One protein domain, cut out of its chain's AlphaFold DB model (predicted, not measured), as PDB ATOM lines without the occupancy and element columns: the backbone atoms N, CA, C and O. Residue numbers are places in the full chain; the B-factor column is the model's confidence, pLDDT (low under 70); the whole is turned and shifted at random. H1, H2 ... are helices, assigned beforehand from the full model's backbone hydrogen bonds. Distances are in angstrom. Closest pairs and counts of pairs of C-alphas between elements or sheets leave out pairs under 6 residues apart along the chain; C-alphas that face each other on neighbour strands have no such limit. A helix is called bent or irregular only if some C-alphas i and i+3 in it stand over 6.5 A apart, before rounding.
ATOM      1  N   GLU A  93     -46.050  42.985 -29.370       86.19
ATOM      2  CA  GLU A  93     -46.222  44.443 -29.497       86.19
ATOM      3  C   GLU A  93     -47.124  44.757 -30.690       86.19
ATOM      4  O   GLU A  93     -48.227  45.265 -30.509       86.19
ATOM      5  N   LEU A  94     -46.753  44.298 -31.894       84.06
ATOM      6  CA  LEU A  94     -47.581  44.515 -33.083       84.06
ATOM      7  C   LEU A  94     -48.996  43.952 -32.887       84.06
ATOM      8  O   LEU A  94     -49.986  44.584 -33.252       84.06
ATOM      9  N   ARG A  95     -49.109  42.772 -32.267       81.56
ATOM     10  CA  ARG A  95     -50.407  42.163 -31.971       81.56
ATOM     11  C   ARG A  95     -51.247  43.025 -31.026       81.56
ATOM     12  O   ARG A  95     -52.429  43.229 -31.287       81.56
ATOM     13  N   ASN A  96     -50.674  43.491 -29.924       81.06
ATOM     14  CA  ASN A  96     -51.413  44.135 -28.837       81.06
ATOM     15  C   ASN A  96     -51.614  45.628 -29.051       81.06
ATOM     16  O   ASN A  96     -52.658  46.147 -28.662       81.06
ATOM     17  N   ASP A  97     -50.693  46.285 -29.752       81.56
ATOM     18  CA  ASP A  97     -50.616  47.742 -29.889       81.56
ATOM     19  C   ASP A  97     -50.810  48.194 -31.342       81.56
ATOM     20  O   ASP A  97     -51.250  49.312 -31.578       81.56
ATOM     21  N   GLY A  98     -50.668  47.283 -32.314       79.31
ATOM     22  CA  GLY A  98     -50.731  47.610 -33.747       79.31
ATOM     23  C   GLY A  98     -49.416  48.190 -34.278       79.31
ATOM     24  O   GLY A  98     -49.267  48.398 -35.477       79.31
ATOM     25  N   ASP A  99     -48.452  48.391 -33.386       84.44
ATOM     26  CA  ASP A  99     -47.134  48.944 -33.642       84.44
ATOM     27  C   ASP A  99     -46.084  48.064 -32.951       84.44
ATOM     28  O   ASP A  99     -46.357  47.419 -31.939       84.44
ATOM     29  N   CYS A 100     -44.894  47.998 -33.528       87.19
ATOM     30  CA  CYS A 100     -43.721  47.407 -32.914       87.19
ATOM     31  C   CYS A 100     -42.558  48.370 -33.127       87.19
ATOM     32  O   CYS A 100     -42.197  48.655 -34.269       87.19
ATOM     33  N   GLU A 101     -41.914  48.789 -32.036       86.81
ATOM     34  CA  GLU A 101     -40.814  49.765 -32.073       86.81
ATOM     35  C   GLU A 101     -39.628  49.279 -32.920       86.81
ATOM     36  O   GLU A 101     -38.857  50.069 -33.463       86.81
ATOM     37  N   GLN A 102     -39.479  47.958 -33.056       83.75
ATOM     38  CA  GLN A 102     -38.439  47.349 -33.881       83.75
ATOM     39  C   GLN A 102     -38.783  47.372 -35.380       83.75
ATOM     40  O   GLN A 102     -37.881  47.173 -36.197       83.75
ATOM     41  N   GLY A 103     -40.044  47.594 -35.763       83.94
ATOM     42  CA  GLY A 103     -40.493  47.654 -37.158       83.94
ATOM     43  C   GLY A 103     -39.989  46.469 -37.992       83.94
ATOM     44  O   GLY A 103     -40.047  45.317 -37.561       83.94
ATOM     45  N   GLU A 104     -39.417  46.754 -39.162       77.88
ATOM     46  CA  GLU A 104     -38.817  45.757 -40.071       77.88
ATOM     47  C   GLU A 104     -37.601  45.024 -39.461       77.88
ATOM     48  O   GLU A 104     -37.237  43.918 -39.871       77.88
ATOM     49  N   SER A 105     -36.963  45.596 -38.431       83.12
ATOM     50  CA  SER A 105     -35.834  44.961 -37.742       83.12
ATOM     51  C   SER A 105     -36.265  43.907 -36.712       83.12
ATOM     52  O   SER A 105     -35.425  43.105 -36.276       83.12
ATOM     53  N   CYS A 106     -37.563  43.823 -36.389       84.56
ATOM     54  CA  CYS A 106     -38.115  42.870 -35.428       84.56
ATOM     55  C   CYS A 106     -37.788  41.420 -35.807       84.56
ATOM     56  O   CYS A 106     -37.808  41.031 -36.974       84.56
ATOM     57  N   LYS A 107     -37.416  40.592 -34.827       83.31
ATOM     58  CA  LYS A 107     -37.119  39.160 -35.054       83.31
ATOM     59  C   LYS A 107     -38.361  38.268 -34.970       83.31
ATOM     60  O   LYS A 107     -38.260  37.072 -35.229       83.31
ATOM     61  N   LEU A 108     -39.486  38.830 -34.538       85.44
ATOM     62  CA  LEU A 108     -40.759  38.134 -34.393       85.44
ATOM     63  C   LEU A 108     -41.640  38.401 -35.609       85.44
ATOM     64  O   LEU A 108     -41.489  39.416 -36.279       85.44
ATOM     65  N   PHE A 109     -42.565  37.483 -35.878       82.88
ATOM     66  CA  PHE A 109     -43.389  37.550 -37.077       82.88
ATOM     67  C   PHE A 109     -44.442  38.657 -36.951       82.88
ATOM     68  O   PHE A 109     -45.239  38.664 -36.005       82.88
ATOM     69  N   HIS A 110     -44.430  39.593 -37.893       85.44
ATOM     70  CA  HIS A 110     -45.394  40.676 -38.013       85.44
ATOM     71  C   HIS A 110     -46.565  40.207 -38.870       85.44
ATOM     72  O   HIS A 110     -46.428  39.987 -40.071       85.44
ATOM     73  N   PHE A 111     -47.712  40.012 -38.226       76.94
ATOM     74  CA  PHE A 111     -48.941  39.571 -38.868       76.94
ATOM     75  C   PHE A 111     -50.122  40.271 -38.220       76.94
ATOM     76  O   PHE A 111     -50.185  40.354 -36.990       76.94
ATOM     77  N   VAL A 112     -51.058  40.753 -39.033       69.94
ATOM     78  CA  VAL A 112     -52.255  41.410 -38.514       69.94
ATOM     79  C   VAL A 112     -53.121  40.371 -37.787       69.94
ATOM     80  O   VAL A 112     -53.441  39.329 -38.361       69.94
ATOM     81  N   PRO A 113     -53.483  40.582 -36.511       63.81
ATOM     82  CA  PRO A 113     -54.361  39.661 -35.797       63.81
ATOM     83  C   PRO A 113     -55.781  39.740 -36.354       63.81
ATOM     84  O   PRO A 113     -56.329  40.831 -36.513       63.81
ATOM     85  N   TRP A 114     -56.401  38.587 -36.608       56.94
ATOM     86  CA  TRP A 114     -57.765  38.518 -37.149       56.94
ATOM     87  C   TRP A 114     -58.824  39.054 -36.180       56.94
ATOM     88  O   TRP A 114     -59.945  39.368 -36.569       56.94
ATOM     89  N   GLU A 115     -58.475  39.130 -34.897       54.12
ATOM     90  CA  GLU A 115     -59.367  39.519 -33.813       54.12
ATOM     91  C   GLU A 115     -59.450  41.040 -33.604       54.12
ATOM     92  O   GLU A 115     -60.186  41.485 -32.723       54.12
ATOM     93  N   LEU A 116     -58.708  41.843 -34.382       53.91
ATOM     94  CA  LEU A 116     -58.609  43.301 -34.212       53.91
ATOM     95  C   LEU A 116     -59.010  44.091 -35.475       53.91
ATOM     96  O   LEU A 116     -58.197  44.853 -36.012       53.91
ATOM     97  N   PRO A 117     -60.260  43.961 -35.955       51.44
ATOM     98  CA  PRO A 117     -60.736  44.737 -37.094       51.44
ATOM     99  C   PRO A 117     -60.750  46.242 -36.777       51.44
ATOM    100  O   PRO A 117     -61.197  46.668 -35.712       51.44
ATOM    101  N   GLY A 118     -60.277  47.065 -37.718       52.84
ATOM    102  CA  GLY A 118     -60.307  48.533 -37.621       52.84
ATOM    103  C   GLY A 118     -59.175  49.176 -36.812       52.84
ATOM    104  O   GLY A 118     -59.173  50.395 -36.633       52.84
ATOM    105  N   LYS A 119     -58.204  48.393 -36.335       64.81
ATOM    106  CA  LYS A 119     -56.989  48.931 -35.722       64.81
ATOM    107  C   LYS A 119     -56.031  49.446 -36.798       64.81
ATOM    108  O   LYS A 119     -55.829  48.782 -37.811       64.81
ATOM    109  N   GLN A 120     -55.445  50.624 -36.584       68.25
ATOM    110  CA  GLN A 120     -54.364  51.109 -37.441       68.25
ATOM    111  C   GLN A 120     -53.085  50.348 -37.097       68.25
ATOM    112  O   GLN A 120     -52.719  50.243 -35.928       68.25
ATOM    113  N   PHE A 121     -52.446  49.806 -38.126       74.12
ATOM    114  CA  PHE A 121     -51.137  49.181 -38.048       74.12
ATOM    115  C   PHE A 121     -50.101  50.128 -38.637       74.12
ATOM    116  O   PHE A 121     -50.449  50.985 -39.456       74.12
ATOM    117  N   THR A 122     -48.843  49.956 -38.238       75.94
ATOM    118  CA  THR A 122     -47.718  50.737 -38.774       75.94
ATOM    119  C   THR A 122     -47.519  50.611 -40.271       75.94
ATOM    120  O   THR A 122     -46.859  51.463 -40.862       75.94
ATOM    121  N   ASP A 123     -48.076  49.566 -40.878       85.56
ATOM    122  CA  ASP A 123     -47.933  49.299 -42.295       85.56
ATOM    123  C   ASP A 123     -49.116  48.498 -42.852       85.56
ATOM    124  O   ASP A 123     -49.976  48.011 -42.106       85.56
ATOM    125  N   TYR A 124     -49.138  48.353 -44.172       88.25
ATOM    126  CA  TYR A 124     -50.127  47.561 -44.889       88.25
ATOM    127  C   TYR A 124     -49.919  46.057 -44.635       88.25
ATOM    128  O   TYR A 124     -48.780  45.584 -44.606       88.25
ATOM    129  N   PRO A 125     -50.992  45.269 -44.447       88.88
ATOM    130  CA  PRO A 125     -50.896  43.837 -44.160       88.88
ATOM    131  C   PRO A 125     -50.005  43.026 -45.112       88.88
ATOM    132  O   PRO A 125     -49.257  42.161 -44.643       88.88
ATOM    133  N   VAL A 126     -50.042  43.296 -46.420       91.62
ATOM    134  CA  VAL A 126     -49.165  42.597 -47.381       91.62
ATOM    135  C   VAL A 126     -47.706  43.030 -47.229       91.62
ATOM    136  O   VAL A 126     -46.801  42.197 -47.298       91.62
ATOM    137  N   ASP A 127     -47.458  44.307 -46.945       92.31
ATOM    138  CA  ASP A 127     -46.106  44.816 -46.701       92.31
ATOM    139  C   ASP A 127     -45.509  44.205 -45.422       92.31
ATOM    140  O   ASP A 127     -44.360  43.757 -45.422       92.31
ATOM    141  N   LEU A 128     -46.317  44.072 -44.363       89.31
ATOM    142  CA  LEU A 128     -45.933  43.357 -43.143       89.31
ATOM    143  C   LEU A 128     -45.578  41.898 -43.435       89.31
ATOM    144  O   LEU A 128     -44.594  41.399 -42.892       89.31
ATOM    145  N   PHE A 129     -46.335  41.215 -44.305       91.00
ATOM    146  CA  PHE A 129     -46.019  39.848 -44.718       91.00
ATOM    147  C   PHE A 129     -44.611  39.762 -45.325       91.00
ATOM    148  O   PHE A 129     -43.802  38.968 -44.834       91.00
ATOM    149  N   PHE A 130     -44.299  40.586 -46.329       92.12
ATOM    150  CA  PHE A 130     -42.992  40.560 -46.994       92.12
ATOM    151  C   PHE A 130     -41.845  41.000 -46.075       92.12
ATOM    152  O   PHE A 130     -40.768  40.405 -46.130       92.12
ATOM    153  N   ALA A 131     -42.079  41.949 -45.162       90.06
ATOM    154  CA  ALA A 131     -41.081  42.412 -44.191       90.06
ATOM    155  C   ALA A 131     -40.558  41.297 -43.259       90.06
ATOM    156  O   ALA A 131     -39.467  41.402 -42.695       90.06
ATOM    157  N   ASN A 132     -41.291  40.185 -43.124       87.62
ATOM    158  CA  ASN A 132     -40.818  39.018 -42.376       87.62
ATOM    159  C   ASN A 132     -39.649  38.278 -43.054       87.62
ATOM    160  O   ASN A 132     -38.999  37.447 -42.416       87.62
ATOM    161  N   PHE A 133     -39.366  38.563 -44.326       89.12
ATOM    162  CA  PHE A 133     -38.341  37.900 -45.129       89.12
ATOM    163  C   PHE A 133     -37.157  38.839 -45.385       89.12
ATOM    164  O   PHE A 133     -36.947  39.310 -46.491       89.12
ATOM    165  N   LYS A 134     -36.342  39.078 -44.353       86.31
ATOM    166  CA  LYS A 134     -35.264  40.096 -44.354       86.31
ATOM    167  C   LYS A 134     -34.185  39.940 -45.429       86.31
ATOM    168  O   LYS A 134     -33.476  40.894 -45.720       86.31
ATOM    169  N   GLU A 135     -34.008  38.733 -45.954       88.38
ATOM    170  CA  GLU A 135     -33.043  38.446 -47.023       88.38
ATOM    171  C   GLU A 135     -33.608  38.784 -48.415       88.38
ATOM    172  O   GLU A 135     -32.849  38.922 -49.371       88.38
ATOM    173  N   PHE A 136     -34.928  38.974 -48.518       92.56
ATOM    174  CA  PHE A 136     -35.622  39.326 -49.746       92.56
ATOM    175  C   PHE A 136     -35.799  40.844 -49.861       92.56
ATOM    176  O   PHE A 136     -36.428  41.487 -49.024       92.56
ATOM    177  N   ASP A 137     -35.263  41.417 -50.935       94.00
ATOM    178  CA  ASP A 137     -35.383  42.840 -51.266       94.00
ATOM    179  C   ASP A 137     -36.782  43.161 -51.817       94.00
ATOM    180  O   ASP A 137     -36.944  43.269 -53.030       94.00
ATOM    181  N   TYR A 138     -37.808  43.218 -50.962       93.88
ATOM    182  CA  TYR A 138     -39.206  43.456 -51.353       93.88
ATOM    183  C   TYR A 138     -39.429  44.841 -51.988       93.88
ATOM    184  O   TYR A 138     -39.108  45.881 -51.413       93.88
ATOM    185  N   GLN A 139     -40.061  44.863 -53.162       92.81
ATOM    186  CA  GLN A 139     -40.388  46.069 -53.916       92.81
ATOM    187  C   GLN A 139     -41.866  46.432 -53.746       92.81
ATOM    188  O   GLN A 139     -42.729  46.021 -54.523       92.81
ATOM    189  N   ARG A 140     -42.148  47.318 -52.786       91.25
ATOM    190  CA  ARG A 140     -43.506  47.780 -52.437       91.25
ATOM    191  C   ARG A 140     -44.340  48.302 -53.609       91.25
ATOM    192  O   ARG A 140     -45.557  48.267 -53.543       91.25
ATOM    193  N   THR A 141     -43.741  48.791 -54.694       89.81
ATOM    194  CA  THR A 141     -44.489  49.324 -55.850       89.81
ATOM    195  C   THR A 141     -44.827  48.276 -56.919       89.81
ATOM    196  O   THR A 141     -45.432  48.627 -57.931       89.81
ATOM    197  N   LYS A 142     -44.387  47.023 -56.756       90.69
ATOM    198  CA  LYS A 142     -44.586  45.927 -57.721       90.69
ATOM    199  C   LYS A 142     -45.798  45.067 -57.359       90.69
ATOM    200  O   LYS A 142     -46.107  44.981 -56.174       90.69
ATOM    201  N   PRO A 143     -46.468  44.414 -58.327       90.56
ATOM    202  CA  PRO A 143     -47.623  43.569 -58.040       90.56
ATOM    203  C   PRO A 143     -47.340  42.501 -56.971       90.56
ATOM    204  O   PRO A 143     -46.251  41.941 -56.907       90.56
ATOM    205  N   PHE A 144     -48.314  42.234 -56.102       92.38
ATOM    206  CA  PHE A 144     -48.202  41.357 -54.940       92.38
ATOM    207  C   PHE A 144     -47.817  39.933 -55.344       92.38
ATOM    208  O   PHE A 144     -46.959  39.329 -54.707       92.38
ATOM    209  N   PHE A 145     -48.435  39.403 -56.403       90.62
ATOM    210  CA  PHE A 145     -48.150  38.052 -56.894       90.62
ATOM    211  C   PHE A 145     -46.768  37.974 -57.550       90.62
ATOM    212  O   PHE A 145     -46.021  37.047 -57.247       90.62
ATOM    213  N   ASP A 146     -46.379  38.972 -58.351       91.25
ATOM    214  CA  ASP A 146     -45.031  39.060 -58.932       91.25
ATOM    215  C   ASP A 146     -43.957  39.029 -57.838       91.25
ATOM    216  O   ASP A 146     -42.968  38.303 -57.939       91.25
ATOM    217  N   GLU A 147     -44.170  39.783 -56.760       94.25
ATOM    218  CA  GLU A 147     -43.255  39.826 -55.621       94.25
ATOM    219  C   GLU A 147     -43.247  38.521 -54.824       94.25
ATOM    220  O   GLU A 147     -42.183  38.084 -54.385       94.25
ATOM    221  N   PHE A 148     -44.395  37.854 -54.683       92.19
ATOM    222  CA  PHE A 148     -44.458  36.537 -54.053       92.19
ATOM    223  C   PHE A 148     -43.675  35.494 -54.862       92.19
ATOM    224  O   PHE A 148     -42.872  34.753 -54.292       92.19
ATOM    225  N   TYR A 149     -43.842  35.461 -56.185       90.69
ATOM    226  CA  TYR A 149     -43.103  34.533 -57.045       90.69
ATOM    227  C   TYR A 149     -41.609  34.851 -57.089       90.69
ATOM    228  O   TYR A 149     -40.792  33.946 -56.921       90.69
ATOM    229  N   ARG A 150     -41.233  36.133 -57.166       94.62
ATOM    230  CA  ARG A 150     -39.828  36.554 -57.062       94.62
ATOM    231  C   ARG A 150     -39.206  36.143 -55.727       94.62
ATOM    232  O   ARG A 150     -38.027  35.797 -55.683       94.62
ATOM    233  N   MET A 151     -39.979  36.166 -54.642       93.50
ATOM    234  CA  MET A 151     -39.541  35.681 -53.335       93.50
ATOM    235  C   MET A 151     -39.328  34.162 -53.340       93.50
ATOM    236  O   MET A 151     -38.293  33.698 -52.859       93.50
ATOM    237  N   CYS A 152     -40.260  33.388 -53.902       89.75
ATOM    238  CA  CYS A 152     -40.099  31.939 -54.062       89.75
ATOM    239  C   CYS A 152     -38.826  31.595 -54.848       89.75
ATOM    240  O   CYS A 152     -38.046  30.755 -54.394       89.75
ATOM    241  N   ASP A 153     -38.580  32.295 -55.959       89.44
ATOM    242  CA  ASP A 153     -37.379  32.131 -56.784       89.44
ATOM    243  C   ASP A 153     -36.106  32.505 -56.017       89.44
ATOM    244  O   ASP A 153     -35.128  31.758 -56.027       89.44
ATOM    245  N   HIS A 154     -36.123  33.639 -55.306       91.94
ATOM    246  CA  HIS A 154     -34.985  34.130 -54.524       91.94
ATOM    247  C   HIS A 154     -34.505  33.103 -53.494       91.94
ATOM    248  O   HIS A 154     -33.303  32.895 -53.328       91.94
ATOM    249  N   PHE A 155     -35.440  32.441 -52.814       88.56
ATOM    250  CA  PHE A 155     -35.107  31.431 -51.818       88.56
ATOM    251  C   PHE A 155     -35.059  29.996 -52.370       88.56
ATOM    252  O   PHE A 155     -34.795  29.068 -51.598       88.56
ATOM    253  N   GLY A 156     -35.325  29.800 -53.665       88.50
ATOM    254  CA  GLY A 156     -35.342  28.493 -54.320       88.50
ATOM    255  C   GLY A 156     -36.346  27.510 -53.714       88.50
ATOM    256  O   GLY A 156     -36.008  26.338 -53.534       88.50
ATOM    257  N   TRP A 157     -37.541  27.973 -53.330       87.06
ATOM    258  CA  TRP A 157     -38.543  27.106 -52.700       87.06
ATOM    259  C   TRP A 157     -39.159  26.130 -53.680       87.06
ATOM    260  O   TRP A 157     -39.629  26.506 -54.749       87.06
ATOM    261  N   SER A 158     -39.244  24.877 -53.242       84.31
ATOM    262  CA  SER A 158     -40.197  23.936 -53.816       84.31
ATOM    263  C   SER A 158     -41.635  24.294 -53.428       84.31
ATOM    264  O   SER A 158     -41.886  24.981 -52.434       84.31
ATOM    265  N   ASP A 159     -42.596  23.738 -54.160       74.94
ATOM    266  CA  ASP A 159     -44.030  23.900 -53.895       74.94
ATOM    267  C   ASP A 159     -44.426  23.527 -52.452       74.94
ATOM    268  O   ASP A 159     -45.220  24.212 -51.796       74.94
ATOM    269  N   GLU A 160     -43.820  22.462 -51.912       77.62
ATOM    270  CA  GLU A 160     -44.031  22.023 -50.527       77.62
ATOM    271  C   GLU A 160     -43.550  23.091 -49.527       77.62
ATOM    272  O   GLU A 160     -44.214  23.372 -48.528       77.62
ATOM    273  N   GLU A 161     -42.416  23.733 -49.806       79.38
ATOM    274  CA  GLU A 161     -41.826  24.761 -48.943       79.38
ATOM    275  C   GLU A 161     -42.563  26.100 -49.038       79.38
ATOM    276  O   GLU A 161     -42.668  26.816 -48.035       79.38
ATOM    277  N   ALA A 162     -43.113  26.417 -50.212       83.19
ATOM    278  CA  ALA A 162     -43.904  27.616 -50.451       83.19
ATOM    279  C   ALA A 162     -45.322  27.529 -49.864       83.19
ATOM    280  O   ALA A 162     -45.936  28.565 -49.633       83.19
ATOM    281  N   THR A 163     -45.831  26.333 -49.544       80.50
ATOM    282  CA  THR A 163     -47.217  26.126 -49.071       80.50
ATOM    283  C   THR A 163     -47.583  26.985 -47.849       80.50
ATOM    284  O   THR A 163     -48.637  27.621 -47.823       80.50
ATOM    285  N   GLY A 164     -46.718  27.037 -46.830       79.31
ATOM    286  CA  GLY A 164     -46.950  27.849 -45.626       79.31
ATOM    287  C   GLY A 164     -46.929  29.362 -45.906       79.31
ATOM    288  O   GLY A 164     -47.902  30.050 -45.593       79.31
ATOM    289  N   PRO A 165     -45.849  29.894 -46.512       85.00
ATOM    290  CA  PRO A 165     -45.787  31.282 -46.968       85.00
ATOM    291  C   PRO A 165     -46.941  31.682 -47.891       85.00
ATOM    292  O   PRO A 165     -47.481  32.768 -47.729       85.00
ATOM    293  N   TRP A 166     -47.358  30.802 -48.801       84.25
ATOM    294  CA  TRP A 166     -48.475  31.028 -49.718       84.25
ATOM    295  C   TRP A 166     -49.798  31.220 -48.986       84.25
ATOM    296  O   TRP A 166     -50.541  32.158 -49.274       84.25
ATOM    297  N   TYR A 167     -50.076  30.368 -47.998       81.31
ATOM    298  CA  TYR A 167     -51.246  30.532 -47.144       81.31
ATOM    299  C   TYR A 167     -51.214  31.887 -46.423       81.31
ATOM    300  O   TYR A 167     -52.171  32.653 -46.507       81.31
ATOM    301  N   ASN A 168     -50.094  32.234 -45.784       81.69
ATOM    302  CA  ASN A 168     -49.961  33.504 -45.063       81.69
ATOM    303  C   ASN A 168     -50.072  34.726 -45.989       81.69
ATOM    304  O   ASN A 168     -50.707  35.712 -45.620       81.69
ATOM    305  N   PHE A 169     -49.510  34.647 -47.195       88.44
ATOM    306  CA  PHE A 169     -49.633  35.677 -48.222       88.44
ATOM    307  C   PHE A 169     -51.097  35.895 -48.616       88.44
ATOM    308  O   PHE A 169     -51.598  37.015 -48.550       88.44
ATOM    309  N   ARG A 170     -51.833  34.825 -48.932       85.94
ATOM    310  CA  ARG A 170     -53.268  34.912 -49.247       85.94
ATOM    311  C   ARG A 170     -54.066  35.528 -48.104       85.94
ATOM    312  O   ARG A 170     -54.904  36.397 -48.320       85.94
ATOM    313  N   VAL A 171     -53.776  35.114 -46.880       81.56
ATOM    314  CA  VAL A 171     -54.422  35.669 -45.693       81.56
ATOM    315  C   VAL A 171     -54.127  37.176 -45.560       81.56
ATOM    316  O   VAL A 171     -55.048  37.945 -45.280       81.56
ATOM    317  N   SER A 172     -52.906  37.623 -45.875       87.62
ATOM    318  CA  SER A 172     -52.560  39.053 -45.900       87.62
ATOM    319  C   SER A 172     -53.333  39.855 -46.957       87.62
ATOM    320  O   SER A 172     -53.709  40.986 -46.680       87.62
ATOM    321  N   LEU A 173     -53.693  39.271 -48.110       88.50
ATOM    322  CA  LEU A 173     -54.526  39.947 -49.125       88.50
ATOM    323  C   LEU A 173     -55.941  40.270 -48.615       88.50
ATOM    324  O   LEU A 173     -56.538  41.279 -48.987       88.50
ATOM    325  N   ILE A 174     -56.500  39.417 -47.755       84.12
ATOM    326  CA  ILE A 174     -57.807  39.671 -47.129       84.12
ATOM    327  C   ILE A 174     -57.692  40.768 -46.084       84.12
ATOM    328  O   ILE A 174     -58.547  41.650 -46.010       84.12
ATOM    329  N   GLN A 175     -56.621  40.725 -45.296       82.81
ATOM    330  CA  GLN A 175     -56.334  41.762 -44.315       82.81
ATOM    331  C   GLN A 175     -56.125  43.106 -44.999       82.81
ATOM    332  O   GLN A 175     -56.652  44.098 -44.518       82.81
ATOM    333  N   GLU A 176     -55.431  43.133 -46.137       89.00
ATOM    334  CA  GLU A 176     -55.227  44.322 -46.966       89.00
ATOM    335  C   GLU A 176     -56.563  44.964 -47.339       89.00
ATOM    336  O   GLU A 176     -56.782  46.154 -47.109       89.00
ATOM    337  N   PHE A 177     -57.504  44.153 -47.837       87.69
ATOM    338  CA  PHE A 177     -58.846  44.627 -48.153       87.69
ATOM    339  C   PHE A 177     -59.522  45.228 -46.919       87.69
ATOM    340  O   PHE A 177     -60.040  46.344 -46.970       87.69
ATOM    341  N   ASN A 178     -59.511  44.503 -45.804       84.06
ATOM    342  CA  ASN A 178     -60.157  44.936 -44.571       84.06
ATOM    343  C   ASN A 178     -59.496  46.184 -43.971       84.06
ATOM    344  O   ASN A 178     -60.189  47.005 -43.377       84.06
ATOM    345  N   TYR A 179     -58.191  46.355 -44.158       85.00
ATOM    346  CA  TYR A 179     -57.437  47.524 -43.722       85.00
ATOM    347  C   TYR A 179     -57.799  48.764 -44.549       85.00
ATOM    348  O   TYR A 179     -58.082  49.822 -43.990       85.00
ATOM    349  N   VAL A 180     -57.866  48.629 -45.878       86.75
ATOM    350  CA  VAL A 180     -58.181  49.740 -46.794       86.75
ATOM    351  C   VAL A 180     -59.665  50.117 -46.751       86.75
ATOM    352  O   VAL A 180     -60.027  51.296 -46.804       86.75
ATOM    353  N   VAL A 181     -60.547  49.122 -46.683       86.19
ATOM    354  CA  VAL A 181     -61.998  49.319 -46.784       86.19
ATOM    355  C   VAL A 181     -62.658  49.421 -45.415       86.19
ATOM    356  O   VAL A 181     -63.511  50.284 -45.219       86.19
ATOM    357  N   GLY A 182     -62.271  48.572 -44.470       82.31
ATOM    358  CA  GLY A 182     -62.988  48.336 -43.221       82.31
ATOM    359  C   GLY A 182     -64.030  47.215 -43.327       82.31
ATOM    360  O   GLY A 182     -64.562  46.906 -44.394       82.31
TER     361      GLY A 182
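This is residues 93 to 182 of the 302 residues of the protein "C3H1-type domain-containing protein" of Fusarium oxysporum f. sp. radicis-cucumerinum (UniProt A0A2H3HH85). A long helix, H4, runs along one side of the domain, and H3 folds back from its start to make a V with it. The short H2 packs on H4 at the open end of this V, while the small H1 sits apart from the other helices at the end of a long loop. The printed part has 90 residues with four named helices, in the order H1, H2, H3, H4, and no named strand; its class is all helix. It is compact, with a radius of gyration of the C-alphas of 13.0 A and spans of 35 by 26 by 25 A.

Begin with H4, residues 159 to 181, which has a kink of 30 degrees near residue 166 and is only just irregular: C-alphas 161 and 164 are 6.8 A apart. It touches H2, residues 125 to 131, at a steep tilt of 43 degrees, opposite ways; their closest C-alphas, those of Val 126 and Ser 172, are 5.1 A apart. H3, residues 144 to 155, is close to but not clearly touching H4, at a shallow tilt of 29 degrees, opposite ways; the closest C-alphas are those of Cys 152 and Ala 162, 6.8 A apart. H3 is also close to but not clearly touching H2, with the C-alphas of Val 126 and Phe 144 closest at 7.7 A. H1, residues 93 to 97, is apart from H2, H3 and H4. Every O i to N i+4 pair is within hydrogen-bond range in H1, H2 and H3, and 17 of 19 are in H4.

Find C-alpha 159 at (-44.030, 23.900, -53.895); from there H4 runs 31.9 A to C-alpha 181 at (-61.998, 49.319, -46.784). H3 measures 16.7 A, and H1 begins at C-alpha 93, (-46.222, 44.443, -29.497).

The C-alphas farthest apart, those of Gly 118 and Gly 156, are 36.1 A apart. The printed part has no cut. The links H1 to H2 and H2 to H3 are long, and H3 to H4 is tight. Look for pLDDT under 70 at residues 112 to 120.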